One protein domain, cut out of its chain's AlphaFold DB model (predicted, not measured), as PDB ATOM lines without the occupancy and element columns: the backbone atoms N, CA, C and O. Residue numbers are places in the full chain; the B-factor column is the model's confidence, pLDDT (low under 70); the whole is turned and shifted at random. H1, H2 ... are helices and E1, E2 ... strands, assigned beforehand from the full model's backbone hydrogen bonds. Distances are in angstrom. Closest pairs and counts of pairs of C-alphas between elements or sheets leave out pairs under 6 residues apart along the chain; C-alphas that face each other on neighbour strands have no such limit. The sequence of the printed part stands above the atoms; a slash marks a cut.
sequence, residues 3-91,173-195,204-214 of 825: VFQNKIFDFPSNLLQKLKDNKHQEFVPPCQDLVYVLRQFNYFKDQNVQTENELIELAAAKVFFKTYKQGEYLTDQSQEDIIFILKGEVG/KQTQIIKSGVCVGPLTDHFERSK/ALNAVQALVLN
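AT A GLANCE: This is residues 3 to 91, 173 to 195 and 204 to 214 of the 825 residues of the protein "Cyclic nucleotide-binding domain protein" of Tetrahymena thermophila (strain SB210) (UniProt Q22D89). A small, strongly twisted sheet of three strands, E1, E5 and E3, has helix H1 over one face, while helices H2 and H3 only graze it. E4 reaches away from the three helices, paired at residues 177 to 178 with residues 3 to 4. The 123 printed residues hold three named helices and then five named strands along the chain, with under half of the residues in named elements; the class is mixed. The sheet's order is E1, E5, E3, all antiparallel. The whole is compact, with a radius of gyration of the C-alphas of 14.1 A and spans of 44 by 31 by 31 A.

HOW THE PARTS SIT: Begin with inner strand E5, residues 208 to 213, whose neighbours are edge strands E1, residues 64 to 68, and E3, residues 82 to 87. Within hydrogen-bond range are N 66 and O 210, 2.9 A, and N 84 and O 211, 2.8 A. H1, residues 13 to 21, is on the sheet at a height of 10.0 A, slantwise to the strands, at 50 degrees to E5 on the local plane. H2, residues 32 to 39, and H3, residues 49 to 62, touch, H3 with its residues 56 to 60 alone; their closest C-alphas, of Leu 34 and Ala 60, are 5.4 A apart. Their tilt is steep, 59 degrees, opposite ways. In these three helices every O i to N i+4 pair is within hydrogen-bond range. E2, residues 73 to 75, and E4, residues 173 to 178, pair with no named strand.

IN THESE COORDINATES: Find C-alpha 13 at (37.186, -44.901, 52.635), where H1 begins. H3 runs 20.1 A, E3 15.3 A and E4 14.8 A. E5 runs 15.6 A to C-alpha 213 at (18.225, -45.476, 41.935).

THE WHOLE: Cuts separate C-alphas 91 and 173 by 9.9 A, and 195 and 204 by 24.1 A. Of the links printed whole, none is long. Mean pLDDT of the printed part is 71.5; 45 residues are under 70, among them 186 to 195.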
ATOM      1  N   VAL A   3      16.793 -54.276  64.368       46.84
ATOM      2  CA  VAL A   3      18.005 -53.734  63.738       46.84
ATOM      3  C   VAL A   3      18.404 -54.637  62.578       46.84
ATOM      4  O   VAL A   3      18.707 -55.810  62.788       46.84
ATOM      5  N   PHE A   4      18.435 -54.082  61.370       52.53
ATOM      6  CA  PHE A   4      18.930 -54.758  60.176       52.53
ATOM      7  C   PHE A   4      20.366 -54.323  59.902       52.53
ATOM      8  O   PHE A   4      20.645 -53.143  59.693       52.53
ATOM      9  N   GLN A   5      21.282 -55.288  59.910       55.66
ATOM     10  CA  GLN A   5      22.694 -55.063  59.625       55.66
ATOM     11  C   GLN A   5      23.246 -56.230  58.814       55.66
ATOM     12  O   GLN A   5      23.081 -57.391  59.193       55.66
ATOM     13  N   ASN A   6      23.967 -55.919  57.739       62.84
ATOM     14  CA  ASN A   6      24.830 -56.892  57.091       62.84
ATOM     15  C   ASN A   6      26.175 -56.925  57.841       62.84
ATOM     16  O   ASN A   6      26.899 -55.932  57.879       62.84
ATOM     17  N   LYS A   7      26.495 -58.052  58.496       50.31
ATOM     18  CA  LYS A   7      27.665 -58.177  59.391       50.31
ATOM     19  C   LYS A   7      29.021 -58.048  58.677       50.31
ATOM     20  O   LYS A   7      30.020 -57.856  59.357       50.31
ATOM     21  N   ILE A   8      29.052 -58.168  57.348       57.31
ATOM     22  CA  ILE A   8      30.282 -58.209  56.531       57.31
ATOM     23  C   ILE A   8      30.393 -56.952  55.640       57.31
ATOM     24  O   ILE A   8      31.224 -56.869  54.745       57.31
ATOM     25  N   PHE A   9      29.546 -55.947  55.864       68.12
ATOM     26  CA  PHE A   9      29.467 -54.789  54.984       68.12
ATOM     27  C   PHE A   9      30.267 -53.605  55.533       68.12
ATOM     28  O   PHE A   9      29.736 -52.779  56.276       68.12
ATOM     29  N   ASP A  10      31.544 -53.534  55.159       67.00
ATOM     30  CA  ASP A  10      32.393 -52.363  55.384       67.00
ATOM     31  C   ASP A  10      33.196 -52.058  54.114       67.00
ATOM     32  O   ASP A  10      33.859 -52.935  53.554       67.00
ATOM     33  N   PHE A  11      33.104 -50.821  53.624       74.00
ATOM     34  CA  PHE A  11      33.829 -50.386  52.432       74.00
ATOM     35  C   PHE A  11      34.974 -49.455  52.821       74.00
ATOM     36  O   PHE A  11      34.765 -48.514  53.595       74.00
ATOM     37  N   PRO A  12      36.174 -49.635  52.239       75.00
ATOM     38  CA  PRO A  12      37.292 -48.749  52.517       75.00
ATOM     39  C   PRO A  12      36.954 -47.314  52.098       75.00
ATOM     40  O   PRO A  12      36.319 -47.080  51.066       75.00
ATOM     41  N   SER A  13      37.425 -46.335  52.872       75.19
ATOM     42  CA  SER A  13      37.186 -44.901  52.635       75.19
ATOM     43  C   SER A  13      37.540 -44.457  51.212       75.19
ATOM     44  O   SER A  13      36.816 -43.658  50.624       75.19
ATOM     45  N   ASN A  14      38.601 -45.026  50.635       78.38
ATOM     46  CA  ASN A  14      39.030 -44.754  49.264       78.38
ATOM     47  C   ASN A  14      37.979 -45.166  48.223       78.38
ATOM     48  O   ASN A  14      37.794 -44.457  47.240       78.38
ATOM     49  N   LEU A  15      37.280 -46.286  48.437       78.75
ATOM     50  CA  LEU A  15      36.206 -46.729  47.547       78.75
ATOM     51  C   LEU A  15      35.017 -45.769  47.641       78.75
ATOM     52  O   LEU A  15      34.546 -45.287  46.620       78.75
ATOM     53  N   LEU A  16      34.592 -45.402  48.853       75.62
ATOM     54  CA  LEU A  16      33.499 -44.438  49.053       75.62
ATOM     55  C   LEU A  16      33.805 -43.064  48.439       75.62
ATOM     56  O   LEU A  16      32.922 -42.440  47.853       75.62
ATOM     57  N   GLN A  17      35.056 -42.608  48.539       75.06
ATOM     58  CA  GLN A  17      35.501 -41.360  47.925       75.06
ATOM     59  C   GLN A  17      35.447 -41.442  46.391       75.06
ATOM     60  O   GLN A  17      34.869 -40.557  45.768       75.06
ATOM     61  N   LYS A  18      35.919 -42.542  45.785       76.88
ATOM     62  CA  LYS A  18      35.778 -42.785  44.336       76.88
ATOM     63  C   LYS A  18      34.317 -42.772  43.879       76.88
ATOM     64  O   LYS A  18      34.000 -42.162  42.865       76.88
ATOM     65  N   LEU A  19      33.417 -43.407  44.635       75.12
ATOM     66  CA  LEU A  19      31.984 -43.420  44.319       75.12
ATOM     67  C   LEU A  19      31.359 -42.021  44.386       75.12
ATOM     68  O   LEU A  19      30.507 -41.691  43.567       75.12
ATOM     69  N   LYS A  20      31.788 -41.196  45.345       75.31
ATOM     70  CA  LYS A  20      31.345 -39.804  45.482       75.31
ATOM     71  C   LYS A  20      31.846 -38.920  44.336       75.31
ATOM     72  O   LYS A  20      31.129 -38.015  43.907       75.31
ATOM     73  N   ASP A  21      33.068 -39.169  43.876       71.62
ATOM     74  CA  ASP A  21      33.719 -38.392  42.821       71.62
ATOM     75  C   ASP A  21      33.239 -38.801  41.416       71.62
ATOM     76  O   ASP A  21      33.297 -37.990  40.490       71.62
ATOM     77  N   ASN A  22      32.652 -39.997  41.274       65.25
ATOM     78  CA  ASN A  22      31.903 -40.441  40.095       65.25
ATOM     79  C   ASN A  22      30.557 -39.699  39.965       65.25
ATOM     80  O   ASN A  22      29.474 -40.276  40.064       65.25
ATOM     81  N   LYS A  23      30.611 -38.386  39.732       54.34
ATOM     82  CA  LYS A  23      29.446 -37.596  39.326       54.34
ATOM     83  C   LYS A  23      29.192 -37.804  37.835       54.34
ATOM     84  O   LYS A  23      29.985 -37.355  37.018       54.34
ATOM     85  N   HIS A  24      28.069 -38.440  37.508       52.75
ATOM     86  CA  HIS A  24      27.468 -38.477  36.169       52.75
ATOM     87  C   HIS A  24      28.421 -38.854  35.029       52.75
ATOM     88  O   HIS A  24      28.778 -38.025  34.195       52.75
ATOM     89  N   GLN A  25      28.783 -40.129  34.954       48.16
ATOM     90  CA  GLN A  25      29.357 -40.677  33.735       48.16
ATOM     91  C   GLN A  25      28.344 -41.622  33.089       48.16
ATOM     92  O   GLN A  25      28.173 -42.750  33.538       48.16
ATOM     93  N   GLU A  26      27.694 -41.154  32.016       48.56
ATOM     94  CA  GLU A  26      26.962 -41.967  31.027       48.56
ATOM     95  C   GLU A  26      27.931 -42.869  30.231       48.56
ATOM     96  O   GLU A  26      27.884 -42.940  29.005       48.56
ATOM     97  N   PHE A  27      28.887 -43.519  30.894       48.88
ATOM     98  CA  PHE A  27      29.854 -44.362  30.209       48.88
ATOM     99  C   PHE A  27      29.425 -45.823  30.274       48.88
ATOM    100  O   PHE A  27      29.275 -46.423  31.335       48.88
ATOM    101  N   VAL A  28      29.252 -46.387  29.081       50.31
ATOM    102  CA  VAL A  28      29.379 -47.817  28.829       50.31
ATOM    103  C   VAL A  28      30.875 -48.064  28.601       50.31
ATOM    104  O   VAL A  28      31.432 -47.470  27.674       50.31
ATOM    105  N   PRO A  29      31.551 -48.899  29.409       56.62
ATOM    106  CA  PRO A  29      31.014 -49.815  30.424       56.62
ATOM    107  C   PRO A  29      30.804 -49.186  31.823       56.62
ATOM    108  O   PRO A  29      31.518 -48.247  32.181       56.62
ATOM    109  N   PRO A  30      29.880 -49.737  32.643       64.25
ATOM    110  CA  PRO A  30      29.593 -49.238  33.988       64.25
ATOM    111  C   PRO A  30      30.814 -49.337  34.909       64.25
ATOM    112  O   PRO A  30      31.670 -50.215  34.766       64.25
ATOM    113  N   CYS A  31      30.882 -48.445  35.902       71.31
ATOM    114  CA  CYS A  31      31.957 -48.447  36.886       71.31
ATOM    115  C   CYS A  31      31.997 -49.789  37.639       71.31
ATOM    116  O   CYS A  31      31.062 -50.138  38.360       71.31
ATOM    117  N   GLN A  32      33.101 -50.528  37.507       76.12
ATOM    118  CA  GLN A  32      33.282 -51.838  38.148       76.12
ATOM    119  C   GLN A  32      33.196 -51.759  39.681       76.12
ATOM    120  O   GLN A  32      32.681 -52.673  40.319       76.12
ATOM    121  N   ASP A  33      33.614 -50.630  40.265       76.31
ATOM    122  CA  ASP A  33      33.473 -50.354  41.697       76.31
ATOM    123  C   ASP A  33      31.985 -50.269  42.113       76.31
ATOM    124  O   ASP A  33      31.614 -50.787  43.165       76.31
ATOM    125  N   LEU A  34      31.105 -49.696  41.274       79.19
ATOM    126  CA  LEU A  34      29.652 -49.662  41.516       79.19
ATOM    127  C   LEU A  34      29.015 -51.048  41.372       79.19
ATOM    128  O   LEU A  34      28.208 -51.434  42.216       79.19
ATOM    129  N   VAL A  35      29.401 -51.816  40.348       82.19
ATOM    130  CA  VAL A  35      28.936 -53.202  40.147       82.19
ATOM    131  C   VAL A  35      29.313 -54.075  41.347       82.19
ATOM    132  O   VAL A  35      28.464 -54.781  41.895       82.19
ATOM    133  N   TYR A  36      30.568 -53.984  41.802       81.19
ATOM    134  CA  TYR A  36      31.052 -54.699  42.982       81.19
ATOM    135  C   TYR A  36      30.234 -54.353  44.231       81.19
ATOM    136  O   TYR A  36      29.827 -55.255  44.962       81.19
ATOM    137  N   VAL A  37      29.967 -53.062  44.453       81.25
ATOM    138  CA  VAL A  37      29.201 -52.563  45.604       81.25
ATOM    139  C   VAL A  37      27.748 -53.029  45.560       81.25
ATOM    140  O   VAL A  37      27.257 -53.556  46.557       81.25
ATOM    141  N   LEU A  38      27.062 -52.889  44.421       83.12
ATOM    142  CA  LEU A  38      25.660 -53.292  44.273       83.12
ATOM    143  C   LEU A  38      25.468 -54.806  44.451       83.12
ATOM    144  O   LEU A  38      24.489 -55.221  45.068       83.12
ATOM    145  N   ARG A  39      26.436 -55.625  44.022       82.44
ATOM    146  CA  ARG A  39      26.420 -57.087  44.218       82.44
ATOM    147  C   ARG A  39      26.462 -57.508  45.696       82.44
ATOM    148  O   ARG A  39      26.018 -58.603  46.041       82.44
ATOM    149  N   GLN A  40      26.971 -56.658  46.592       76.62
ATOM    150  CA  GLN A  40      26.982 -56.952  48.032       76.62
ATOM    151  C   GLN A  40      25.592 -56.832  48.677       76.62
ATOM    152  O   GLN A  40      25.367 -57.396  49.752       76.62
ATOM    153  N   PHE A  41      24.650 -56.133  48.037       76.62
ATOM    154  CA  PHE A  41      23.274 -56.034  48.515       76.62
ATOM    155  C   PHE A  41      22.483 -57.280  48.116       76.62
ATOM    156  O   PHE A  41      22.540 -57.739  46.979       76.62
ATOM    157  N   ASN A  42      21.670 -57.803  49.038       68.12
ATOM    158  CA  ASN A  42      20.799 -58.950  48.754       68.12
ATOM    159  C   ASN A  42      19.685 -58.636  47.737       68.12
ATOM    160  O   ASN A  42      18.996 -59.547  47.301       68.12
ATOM    161  N   TYR A  43      19.530 -57.372  47.336       71.25
ATOM    162  CA  TYR A  43      18.480 -56.906  46.433       71.25
ATOM    163  C   TYR A  43      18.471 -57.607  45.065       71.25
ATOM    164  O   TYR A  43      17.405 -57.864  44.514       71.25
ATOM    165  N   PHE A  44      19.646 -57.932  44.521       69.94
ATOM    166  CA  PHE A  44      19.772 -58.536  43.190       69.94
ATOM    167  C   PHE A  44      19.927 -60.069  43.216       69.94
ATOM    168  O   PHE A  44      19.790 -60.702  42.171       69.94
ATOM    169  N   LYS A  45      20.138 -60.670  44.399       61.00
ATOM    170  CA  LYS A  45      20.544 -62.084  44.568       61.00
ATOM    171  C   LYS A  45      19.471 -63.122  44.231       61.00
ATOM    172  O   LYS A  45      19.780 -64.302  44.114       61.00
ATOM    173  N   ASP A  46      18.226 -62.688  44.071       53.94
ATOM    174  CA  ASP A  46      17.073 -63.564  43.842       53.94
ATOM    175  C   ASP A  46      16.697 -63.702  42.352       53.94
ATOM    176  O   ASP A  46      15.638 -64.234  42.012       53.94
ATOM    177  N   GLN A  47      17.543 -63.204  41.448       53.31
ATOM    178  CA  GLN A  47      17.390 -63.357  40.000       53.31
ATOM    179  C   GLN A  47      18.321 -64.468  39.487       53.31
ATOM    180  O   GLN A  47      19.334 -64.780  40.104       53.31
ATOM    181  N   ASN A  48      18.001 -65.084  38.343       53.47
ATOM    182  CA  ASN A  48      18.921 -66.022  37.688       53.47
ATOM    183  C   ASN A  48      20.279 -65.323  37.439       53.47
ATOM    184  O   ASN A  48      20.302 -64.178  37.001       53.47
ATOM    185  N   VAL A  49      21.402 -66.000  37.708       53.12
ATOM    186  CA  VAL A  49      22.767 -65.429  37.775       53.12
ATOM    187  C   VAL A  49      23.156 -64.608  36.533       53.12
ATOM    188  O   VAL A  49      23.900 -63.631  36.630       53.12
ATOM    189  N   GLN A  50      22.666 -64.978  35.344       52.84
ATOM    190  CA  GLN A  50      22.912 -64.210  34.115       52.84
ATOM    191  C   GLN A  50      22.119 -62.896  34.078       52.84
ATOM    192  O   GLN A  50      22.696 -61.843  33.825       52.84
ATOM    193  N   THR A  51      20.828 -62.936  34.406       66.00
ATOM    194  CA  THR A  51      19.982 -61.740  34.512       66.00
ATOM    195  C   THR A  51      20.378 -60.865  35.698       66.00
ATOM    196  O   THR A  51      20.267 -59.649  35.610       66.00
ATOM    197  N   GLU A  52      20.876 -61.449  36.790       68.00
ATOM    198  CA  GLU A  52      21.406 -60.719  37.943       68.00
ATOM    199  C   GLU A  52      22.553 -59.791  37.525       68.00
ATOM    200  O   GLU A  52      22.510 -58.598  37.815       68.00
ATOM    201  N   ASN A  53      23.546 -60.303  36.792       72.81
ATOM    202  CA  ASN A  53      24.684 -59.491  36.357       72.81
ATOM    203  C   ASN A  53      24.267 -58.373  35.394       72.81
ATOM    204  O   ASN A  53      24.684 -57.234  35.587       72.81
ATOM    205  N   GLU A  54      23.397 -58.666  34.423       75.69
ATOM    206  CA  GLU A  54      22.867 -57.650  33.504       75.69
ATOM    207  C   GLU A  54      22.106 -56.545  34.255       75.69
ATOM    208  O   GLU A  54      22.298 -55.358  33.994       75.69
ATOM    209  N   LEU A  55      21.264 -56.910  35.227       76.88
ATOM    210  CA  LEU A  55      20.500 -55.947  36.023       76.88
ATOM    211  C   LEU A  55      21.401 -55.105  36.928       76.88
ATOM    212  O   LEU A  55      21.165 -53.904  37.059       76.88
ATOM    213  N   ILE A  56      22.428 -55.709  37.532       82.44
ATOM    214  CA  ILE A  56      23.405 -54.988  38.356       82.44
ATOM    215  C   ILE A  56      24.205 -54.010  37.496       82.44
ATOM    216  O   ILE A  56      24.416 -52.877  37.921       82.44
ATOM    217  N   GLU A  57      24.633 -54.405  36.297       82.19
ATOM    218  CA  GLU A  57      25.360 -53.529  35.371       82.19
ATOM    219  C   GLU A  57      24.499 -52.349  34.906       82.19
ATOM    220  O   GLU A  57      24.955 -51.203  34.926       82.19
ATOM    221  N   LEU A  58      23.230 -52.603  34.568       79.44
ATOM    222  CA  LEU A  58      22.274 -51.553  34.212       79.44
ATOM    223  C   LEU A  58      21.972 -50.624  35.397       79.44
ATOM    224  O   LEU A  58      21.906 -49.409  35.222       79.44
ATOM    225  N   ALA A  59      21.833 -51.169  36.609       83.88
ATOM    226  CA  ALA A  59      21.668 -50.373  37.821       83.88
ATOM    227  C   ALA A  59      22.919 -49.537  38.118       83.88
ATOM    228  O   ALA A  59      22.797 -48.348  38.400       83.88
ATOM    229  N   ALA A  60      24.116 -50.111  37.982       84.12
ATOM    230  CA  ALA A  60      25.389 -49.422  38.182       84.12
ATOM    231  C   ALA A  60      25.569 -48.227  37.231       84.12
ATOM    232  O   ALA A  60      26.189 -47.241  37.617       84.12
ATOM    233  N   ALA A  61      25.003 -48.287  36.024       80.25
ATOM    234  CA  ALA A  61      25.019 -47.177  35.070       80.25
ATOM    235  C   ALA A  61      24.048 -46.031  35.424       80.25
ATOM    236  O   ALA A  61      24.199 -44.925  34.909       80.25
ATOM    237  N   LYS A  62      23.039 -46.283  36.268       82.62
ATOM    238  CA  LYS A  62      21.945 -45.338  36.557       82.62
ATOM    239  C   LYS A  62      21.933 -44.811  37.995       82.62
ATOM    240  O   LYS A  62      21.322 -43.778  38.257       82.62
ATOM    241  N   VAL A  63      22.588 -45.494  38.933       86.88
ATOM    242  CA  VAL A  63      22.672 -45.038  40.328       86.88
ATOM    243  C   VAL A  63      23.520 -43.776  40.467       86.88
ATOM    244  O   VAL A  63      24.527 -43.600  39.784       86.88
ATOM    245  N   PHE A  64      23.162 -42.922  41.424       85.19
ATOM    246  CA  PHE A  64      23.967 -41.759  41.799       85.19
ATOM    247  C   PHE A  64      24.192 -41.693  43.306       85.19
ATOM    248  O   PHE A  64      23.380 -42.150  44.112       85.19
ATOM    249  N   PHE A  65      25.322 -41.113  43.698       86.50
ATOM    250  CA  PHE A  65      25.683 -40.949  45.098       86.50
ATOM    251  C   PHE A  65      24.932 -39.767  45.727       86.50
ATOM    252  O   PHE A  65      24.963 -38.649  45.205       86.50
ATOM    253  N   LYS A  66      24.310 -39.988  46.889       89.12
ATOM    254  CA  LYS A  66      23.640 -38.955  47.688       89.12
ATOM    255  C   LYS A  66      24.071 -39.050  49.150       89.12
ATOM    256  O   LYS A  66      24.309 -40.129  49.689       89.12
ATOM    257  N   THR A  67      24.209 -37.897  49.794       89.25
ATOM    258  CA  THR A  67      24.471 -37.800  51.234       89.25
ATOM    259  C   THR A  67      23.281 -37.138  51.903       89.25
ATOM    260  O   THR A  67      22.848 -36.085  51.445       89.25
ATOM    261  N   TYR A  68      22.801 -37.745  52.982       87.88
ATOM    262  CA  TYR A  68      21.713 -37.242  53.808       87.88
ATOM    263  C   TYR A  68      22.273 -36.773  55.149       87.88
ATOM    264  O   TYR A  68      23.141 -37.424  55.744       87.88
ATOM    265  N   LYS A  69      21.794 -35.629  55.625       90.25
ATOM    266  CA  LYS A  69      22.119 -35.118  56.960       90.25
ATOM    267  C   LYS A  69      21.267 -35.824  58.011       90.25
ATOM    268  O   LYS A  69      20.198 -36.340  57.714       90.25
ATOM    269  N   GLN A  70      21.724 -35.804  59.260       89.00
ATOM    270  CA  GLN A  70      20.912 -36.272  60.380       89.00
ATOM    271  C   GLN A  70      19.563 -35.531  60.415       89.00
ATOM    272  O   GLN A  70      19.528 -34.306  60.314       89.00
ATOM    273  N   GLY A  71      18.476 -36.286  60.572       79.69
ATOM    274  CA  GLY A  71      17.099 -35.792  60.567       79.69
ATOM    275  C   GLY A  71      16.497 -35.597  59.173       79.69
ATOM    276  O   GLY A  71      15.330 -35.231  59.078       79.69
ATOM    277  N   GLU A  72      17.252 -35.827  58.094       83.44
ATOM    278  CA  GLU A  72      16.742 -35.700  56.728       83.44
ATOM    279  C   GLU A  72      15.899 -36.920  56.340       83.44
ATOM    280  O   GLU A  72      16.265 -38.066  56.628       83.44
ATOM    281  N   TYR A  73      14.771 -36.672  55.673       82.12
ATOM    282  CA  TYR A  73      13.923 -37.721  55.123       82.12
ATOM    283  C   TYR A  73      14.580 -38.319  53.878       82.12
ATOM    284  O   TYR A  73      15.025 -37.606  52.978       82.12
ATOM    285  N   LEU A  74      14.667 -39.646  53.841       79.31
ATOM    286  CA  LEU A  74      15.265 -40.371  52.723       79.31
ATOM    287  C   LEU A  74      14.282 -40.549  51.570       79.31
ATOM    288  O   LEU A  74      14.696 -40.492  50.415       79.31
ATOM    289  N   THR A  75      13.008 -40.737  51.901       69.75
ATOM    290  CA  THR A  75      11.897 -40.873  50.963       69.75
ATOM    291  C   THR A  75      10.818 -39.878  51.368       69.75
ATOM    292  O   THR A  75      10.229 -40.019  52.444       69.75
ATOM    293  N   ASP A  76      10.533 -38.892  50.523       59.22
ATOM    294  CA  ASP A  76       9.249 -38.200  50.621       59.22
ATOM    295  C   ASP A  76       8.149 -39.204  50.246       59.22
ATOM    296  O   ASP A  76       8.373 -40.077  49.409       59.22
ATOM    297  N   GLN A  77       6.957 -39.104  50.846       50.47
ATOM    298  CA  GLN A  77       5.837 -40.053  50.657       50.47
ATOM    299  C   GLN A  77       5.414 -40.272  49.181       50.47
ATOM    300  O   GLN A  77       4.592 -41.137  48.891       50.47
ATOM    301  N   SER A  78       5.964 -39.498  48.242       46.00
ATOM    302  CA  SER A  78       5.734 -39.562  46.799       46.00
ATOM    303  C   SER A  78       6.874 -40.188  45.978       46.00
ATOM    304  O   SER A  78       6.684 -40.401  44.781       46.00
ATOM    305  N   GLN A  79       8.044 -40.464  46.567       58.91
ATOM    306  CA  GLN A  79       9.224 -40.945  45.839       58.91
ATOM    307  C   GLN A  79       9.429 -42.454  46.031       58.91
ATOM    308  O   GLN A  79       9.752 -42.932  47.114       58.91
ATOM    309  N   GLU A  80       9.255 -43.204  44.941       71.00
ATOM    310  CA  GLU A  80       9.471 -44.657  44.845       71.00
ATOM    311  C   GLU A  80      10.944 -45.008  44.535       71.00
ATOM    312  O   GLU A  80      11.228 -45.949  43.797       71.00
ATOM    313  N   ASP A  81      11.898 -44.247  45.068       80.69
ATOM    314  CA  ASP A  81      13.318 -44.488  44.808       80.69
ATOM    315  C   ASP A  81      13.839 -45.681  45.628       80.69
ATOM    316  O   ASP A  81      13.366 -45.970  46.733       80.69
ATOM    317  N   ILE A  82      14.846 -46.380  45.096       83.12
ATOM    318  CA  ILE A  82      15.594 -47.397  45.845       83.12
ATOM    319  C   ILE A  82      16.884 -46.768  46.355       83.12
ATOM    320  O   ILE A  82      17.684 -46.246  45.581       83.12
ATOM    321  N   ILE A  83      17.112 -46.859  47.662       87.12
ATOM    322  CA  ILE A  83      18.258 -46.249  48.331       87.12
ATOM    323  C   ILE A  83      19.106 -47.353  48.964       87.12
ATOM    324  O   ILE A  83      18.676 -48.047  49.887       87.12
ATOM    325  N   PHE A  84      20.330 -47.513  48.477       88.12
ATOM    326  CA  PHE A  84      21.320 -48.470  48.960       88.12
ATOM    327  C   PHE A  84      22.217 -47.798  50.004       88.12
ATOM    328  O   PHE A  84      23.020 -46.925  49.665       88.12
ATOM    329  N   ILE A  85      22.095 -48.186  51.277       87.31
ATOM    330  CA  ILE A  85      22.832 -47.549  52.377       87.31
ATOM    331  C   ILE A  85      24.282 -48.036  52.380       87.31
ATOM    332  O   ILE A  85      24.566 -49.183  52.731       87.31
ATOM    333  N   LEU A  86      25.212 -47.152  52.012       86.88
ATOM    334  CA  LEU A  86      26.648 -47.440  52.013       86.88
ATOM    335  C   LEU A  86      27.269 -47.222  53.391       86.88
ATOM    336  O   LEU A  86      28.112 -48.006  53.817       86.88
ATOM    337  N   LYS A  87      26.866 -46.144  54.075       86.38
ATOM    338  CA  LYS A  87      27.375 -45.758  55.395       86.38
ATOM    339  C   LYS A  87      26.312 -44.997  56.182       86.38
ATOM    340  O   LYS A  87      25.584 -44.199  55.597       86.38
ATOM    341  N   GLY A  88      26.269 -45.199  57.496       85.25
ATOM    342  CA  GLY A  88      25.337 -44.523  58.405       85.25
ATOM    343  C   GLY A  88      24.154 -45.399  58.820       85.25
ATOM    344  O   GLY A  88      24.120 -46.601  58.537       85.25
ATOM    345  N   GLU A  89      23.208 -44.791  59.534       84.56
ATOM    346  CA  GLU A  89      22.030 -45.437  60.111       84.56
ATOM    347  C   GLU A  89      20.755 -44.669  59.757       84.56
ATOM    348  O   GLU A  89      20.694 -43.439  59.817       84.56
ATOM    349  N   VAL A  90      19.720 -45.428  59.419       83.69
ATOM    350  CA  VAL A  90      18.411 -44.935  59.001       83.69
ATOM    351  C   VAL A  90      17.348 -45.507  59.933       83.69
ATOM    352  O   VAL A  90      17.380 -46.689  60.269       83.69
ATOM    353  N   GLY A  91      16.409 -44.676  60.366       80.62
ATOM    354  CA  GLY A  91      15.270 -45.060  61.186       80.62
ATOM    355  C   GLY A  91      14.004 -45.164  60.346       80.62
ATOM    356  O   GLY A  91      13.755 -44.316  59.490       80.62
ATOM    357  N   LYS A 173       6.220 -43.641  65.792       66.81
ATOM    358  CA  LYS A 173       6.895 -44.715  66.518       66.81
ATOM    359  C   LYS A 173       8.059 -45.242  65.692       66.81
ATOM    360  O   LYS A 173       7.855 -45.788  64.614       66.81
ATOM    361  N   GLN A 174       9.277 -45.175  66.221       69.00
ATOM    362  CA  GLN A 174      10.407 -45.841  65.578       69.00
ATOM    363  C   GLN A 174      10.255 -47.366  65.677       69.00
ATOM    364  O   GLN A 174      10.330 -47.958  66.758       69.00
ATOM    365  N   THR A 175      10.054 -48.027  64.543       65.88
ATOM    366  CA  THR A 175       9.856 -49.478  64.484       65.88
ATOM    367  C   THR A 175      11.170 -50.208  64.213       65.88
ATOM    368  O   THR A 175      11.426 -51.267  64.808       65.88
ATOM    369  N   GLN A 176      12.038 -49.633  63.372       73.75
ATOM    370  CA  GLN A 176      13.240 -50.301  62.865       73.75
ATOM    371  C   GLN A 176      14.444 -49.352  62.717       73.75
ATOM    372  O   GLN A 176      14.288 -48.144  62.535       73.75
ATOM    373  N   ILE A 177      15.650 -49.925  62.788       76.44
ATOM    374  CA  ILE A 177      16.918 -49.288  62.401       76.44
ATOM    375  C   ILE A 177      17.544 -50.097  61.272       76.44
ATOM    376  O   ILE A 177      17.688 -51.316  61.368       76.44
ATOM    377  N   ILE A 178      17.964 -49.399  60.229       79.12
ATOM    378  CA  ILE A 178      18.552 -49.945  59.016       79.12
ATOM    379  C   ILE A 178      19.978 -49.410  58.928       79.12
ATOM    380  O   ILE A 178      20.200 -48.198  58.906       79.12
ATOM    381  N   LYS A 179      20.952 -50.319  58.932       83.19
ATOM    382  CA  LYS A 179      22.375 -49.983  58.839       83.19
ATOM    383  C   LYS A 179      22.903 -50.179  57.420       83.19
ATOM    384  O   LYS A 179      22.185 -50.571  56.501       83.19
ATOM    385  N   SER A 180      24.191 -49.903  57.261       83.62
ATOM    386  CA  SER A 180      24.936 -50.096  56.019       83.62
ATOM    387  C   SER A 180      24.823 -51.531  55.485       83.62
ATOM    388  O   SER A 180      24.772 -52.498  56.252       83.62
ATOM    389  N   GLY A 181      24.757 -51.658  54.161       74.50
ATOM    390  CA  GLY A 181      24.608 -52.935  53.458       74.50
ATOM    391  C   GLY A 181      23.179 -53.410  53.274       74.50
ATOM    392  O   GLY A 181      22.960 -54.544  52.847       74.50
ATOM    393  N   VAL A 182      22.215 -52.548  53.584       78.94
ATOM    394  CA  VAL A 182      20.786 -52.784  53.386       78.94
ATOM    395  C   VAL A 182      20.235 -51.719  52.438       78.94
ATOM    396  O   VAL A 182      20.694 -50.576  52.426       78.94
ATOM    397  N   CYS A 183      19.270 -52.103  51.609       80.12
ATOM    398  CA  CYS A 183      18.541 -51.203  50.723       80.12
ATOM    399  C   CYS A 183      17.147 -50.900  51.286       80.12
ATOM    400  O   CYS A 183      16.534 -51.766  51.911       80.12
ATOM    401  N   VAL A 184      16.637 -49.700  51.024       77.75
ATOM    402  CA  VAL A 184      15.267 -49.275  51.348       77.75
ATOM    403  C   VAL A 184      14.542 -48.836  50.078       77.75
ATOM    404  O   VAL A 184      15.177 -48.308  49.168       77.75
ATOM    405  N   GLY A 185      13.234 -49.087  49.993       71.06
ATOM    406  CA  GLY A 185      12.412 -48.732  48.832       71.06
ATOM    407  C   GLY A 185      11.323 -49.770  48.504       71.06
ATOM    408  O   GLY A 185      11.270 -50.834  49.127       71.06
ATOM    409  N   PRO A 186      10.467 -49.496  47.502       56.50
ATOM    410  CA  PRO A 186       9.190 -50.192  47.265       56.50
ATOM    411  C   PRO A 186       9.278 -51.658  46.799       56.50
ATOM    412  O   PRO A 186       8.262 -52.346  46.792       56.50
ATOM    413  N   LEU A 187      10.457 -52.153  46.410       52.75
ATOM    414  CA  LEU A 187      10.664 -53.524  45.898       52.75
ATOM    415  C   LEU A 187      11.579 -54.380  46.779       52.75
ATOM    416  O   LEU A 187      12.100 -55.401  46.340       52.75
ATOM    417  N   THR A 188      11.867 -53.936  47.994       50.19
ATOM    418  CA  THR A 188      12.756 -54.685  48.877       50.19
ATOM    419  C   THR A 188      11.933 -55.759  49.590       50.19
ATOM    420  O   THR A 188      11.102 -55.438  50.427       50.19
ATOM    421  N   ASP A 189      12.147 -57.040  49.264       42.34
ATOM    422  CA  ASP A 189      11.442 -58.187  49.880       42.34
ATOM    423  C   ASP A 189      11.485 -58.175  51.414       42.34
ATOM    424  O   ASP A 189      10.591 -58.678  52.092       42.34
ATOM    425  N   HIS A 190      12.527 -57.566  51.981       41.28
ATOM    426  CA  HIS A 190      12.666 -57.364  53.421       41.28
ATOM    427  C   HIS A 190      11.606 -56.423  54.022       41.28
ATOM    428  O   HIS A 190      11.413 -56.430  55.236       41.28
ATOM    429  N   PHE A 191      10.913 -55.652  53.185       44.69
ATOM    430  CA  PHE A 191       9.892 -54.671  53.549       44.69
ATOM    431  C   PHE A 191       8.514 -55.008  52.959       44.69
ATOM    432  O   PHE A 191       7.564 -54.240  53.136       44.69
ATOM    433  N   GLU A 192       8.357 -56.171  52.314       35.31
ATOM    434  CA  GLU A 192       7.042 -56.687  51.934       35.31
ATOM    435  C   GLU A 192       6.203 -56.966  53.188       35.31
ATOM    436  O   GLU A 192       6.290 -58.033  53.797       35.31
ATOM    437  N   ARG A 193       5.365 -55.993  53.565       31.36
ATOM    438  CA  ARG A 193       3.947 -56.168  53.930       31.36
ATOM    439  C   ARG A 193       3.345 -54.845  54.400       31.36
ATOM    440  O   ARG A 193       3.187 -54.617  55.591       31.36
ATOM    441  N   SER A 194       2.875 -54.051  53.443       29.88
ATOM    442  CA  SER A 194       1.479 -53.596  53.448       29.88
ATOM    443  C   SER A 194       1.170 -52.827  52.166       29.88
ATOM    444  O   SER A 194       1.728 -51.768  51.925       29.88
ATOM    445  N   LYS A 195       0.205 -53.316  51.381       35.38
ATOM    446  CA  LYS A 195      -0.472 -52.572  50.298       35.38
ATOM    447  C   LYS A 195      -1.306 -51.375  50.806       35.38
ATOM    448  O   LYS A 195      -2.120 -50.843  50.059       35.38
ATOM    449  N   ALA A 204      17.194 -40.266  58.264       85.69
ATOM    450  CA  ALA A 204      18.597 -40.427  58.620       85.69
ATOM    451  C   ALA A 204      18.812 -40.177  60.126       85.69
ATOM    452  O   ALA A 204      18.605 -39.067  60.614       85.69
ATOM    453  N   LEU A 205      19.268 -41.182  60.878       83.00
ATOM    454  CA  LEU A 205      19.578 -41.027  62.311       83.00
ATOM    455  C   LEU A 205      20.942 -40.364  62.536       83.00
ATOM    456  O   LEU A 205      21.189 -39.775  63.586       83.00
ATOM    457  N   ASN A 206      21.823 -40.446  61.542       87.44
ATOM    458  CA  ASN A 206      23.119 -39.778  61.479       87.44
ATOM    459  C   ASN A 206      23.431 -39.388  60.022       87.44
ATOM    460  O   ASN A 206      22.571 -39.498  59.155       87.44
ATOM    461  N   ALA A 207      24.636 -38.886  59.737       87.44
ATOM    462  CA  ALA A 207      25.028 -38.610  58.356       87.44
ATOM    463  C   ALA A 207      25.091 -39.919  57.546       87.44
ATOM    464  O   ALA A 207      25.928 -40.783  57.819       87.44
ATOM    465  N   VAL A 208      24.228 -40.038  56.537       87.38
ATOM    466  CA  VAL A 208      24.084 -41.243  55.714       87.38
ATOM    467  C   VAL A 208      24.658 -40.995  54.326       87.38
ATOM    468  O   VAL A 208      24.365 -39.988  53.688       87.38
ATOM    469  N   GLN A 209      25.466 -41.933  53.842       89.19
ATOM    470  CA  GLN A 209      25.937 -41.986  52.459       89.19
ATOM    471  C   GLN A 209      25.234 -43.144  51.758       89.19
ATOM    472  O   GLN A 209      25.243 -44.269  52.264       89.19
ATOM    473  N   ALA A 210      24.635 -42.876  50.603       89.38
ATOM    474  CA  ALA A 210      23.844 -43.857  49.880       89.38
ATOM    475  C   ALA A 210      24.019 -43.744  48.362       89.38
ATOM    476  O   ALA A 210      24.382 -42.688  47.841       89.38
ATOM    477  N   LEU A 211      23.720 -44.837  47.663       88.62
ATOM    478  CA  LEU A 211      23.445 -44.820  46.227       88.62
ATOM    479  C   LEU A 211      21.933 -44.806  46.033       88.62
ATOM    480  O   LEU A 211      21.228 -45.575  46.682       88.62
ATOM    481  N   VAL A 212      21.443 -43.946  45.152       88.25
ATOM    482  CA  VAL A 212      20.018 -43.807  44.855       88.25
ATOM    483  C   VAL A 212      19.772 -44.240  43.417       88.25
ATOM    484  O   VAL A 212      20.481 -43.808  42.508       88.25
ATOM    485  N   LEU A 213      18.779 -45.106  43.229       85.69
ATOM    486  CA  LEU A 213      18.225 -45.476  41.935       85.69
ATOM    487  C   LEU A 213      16.815 -44.892  41.840       85.69
ATOM    488  O   LEU A 213      15.926 -45.307  42.584       85.69
ATOM    489  N   ASN A 214      16.626 -43.944  40.925       84.81
ATOM    490  CA  ASN A 214      15.342 -43.269  40.771       84.81
ATOM    491  C   ASN A 214      14.265 -44.216  40.236       84.81
ATOM    492  O   ASN A 214      14.549 -45.121  39.444       84.81
TER     493      ASN A 214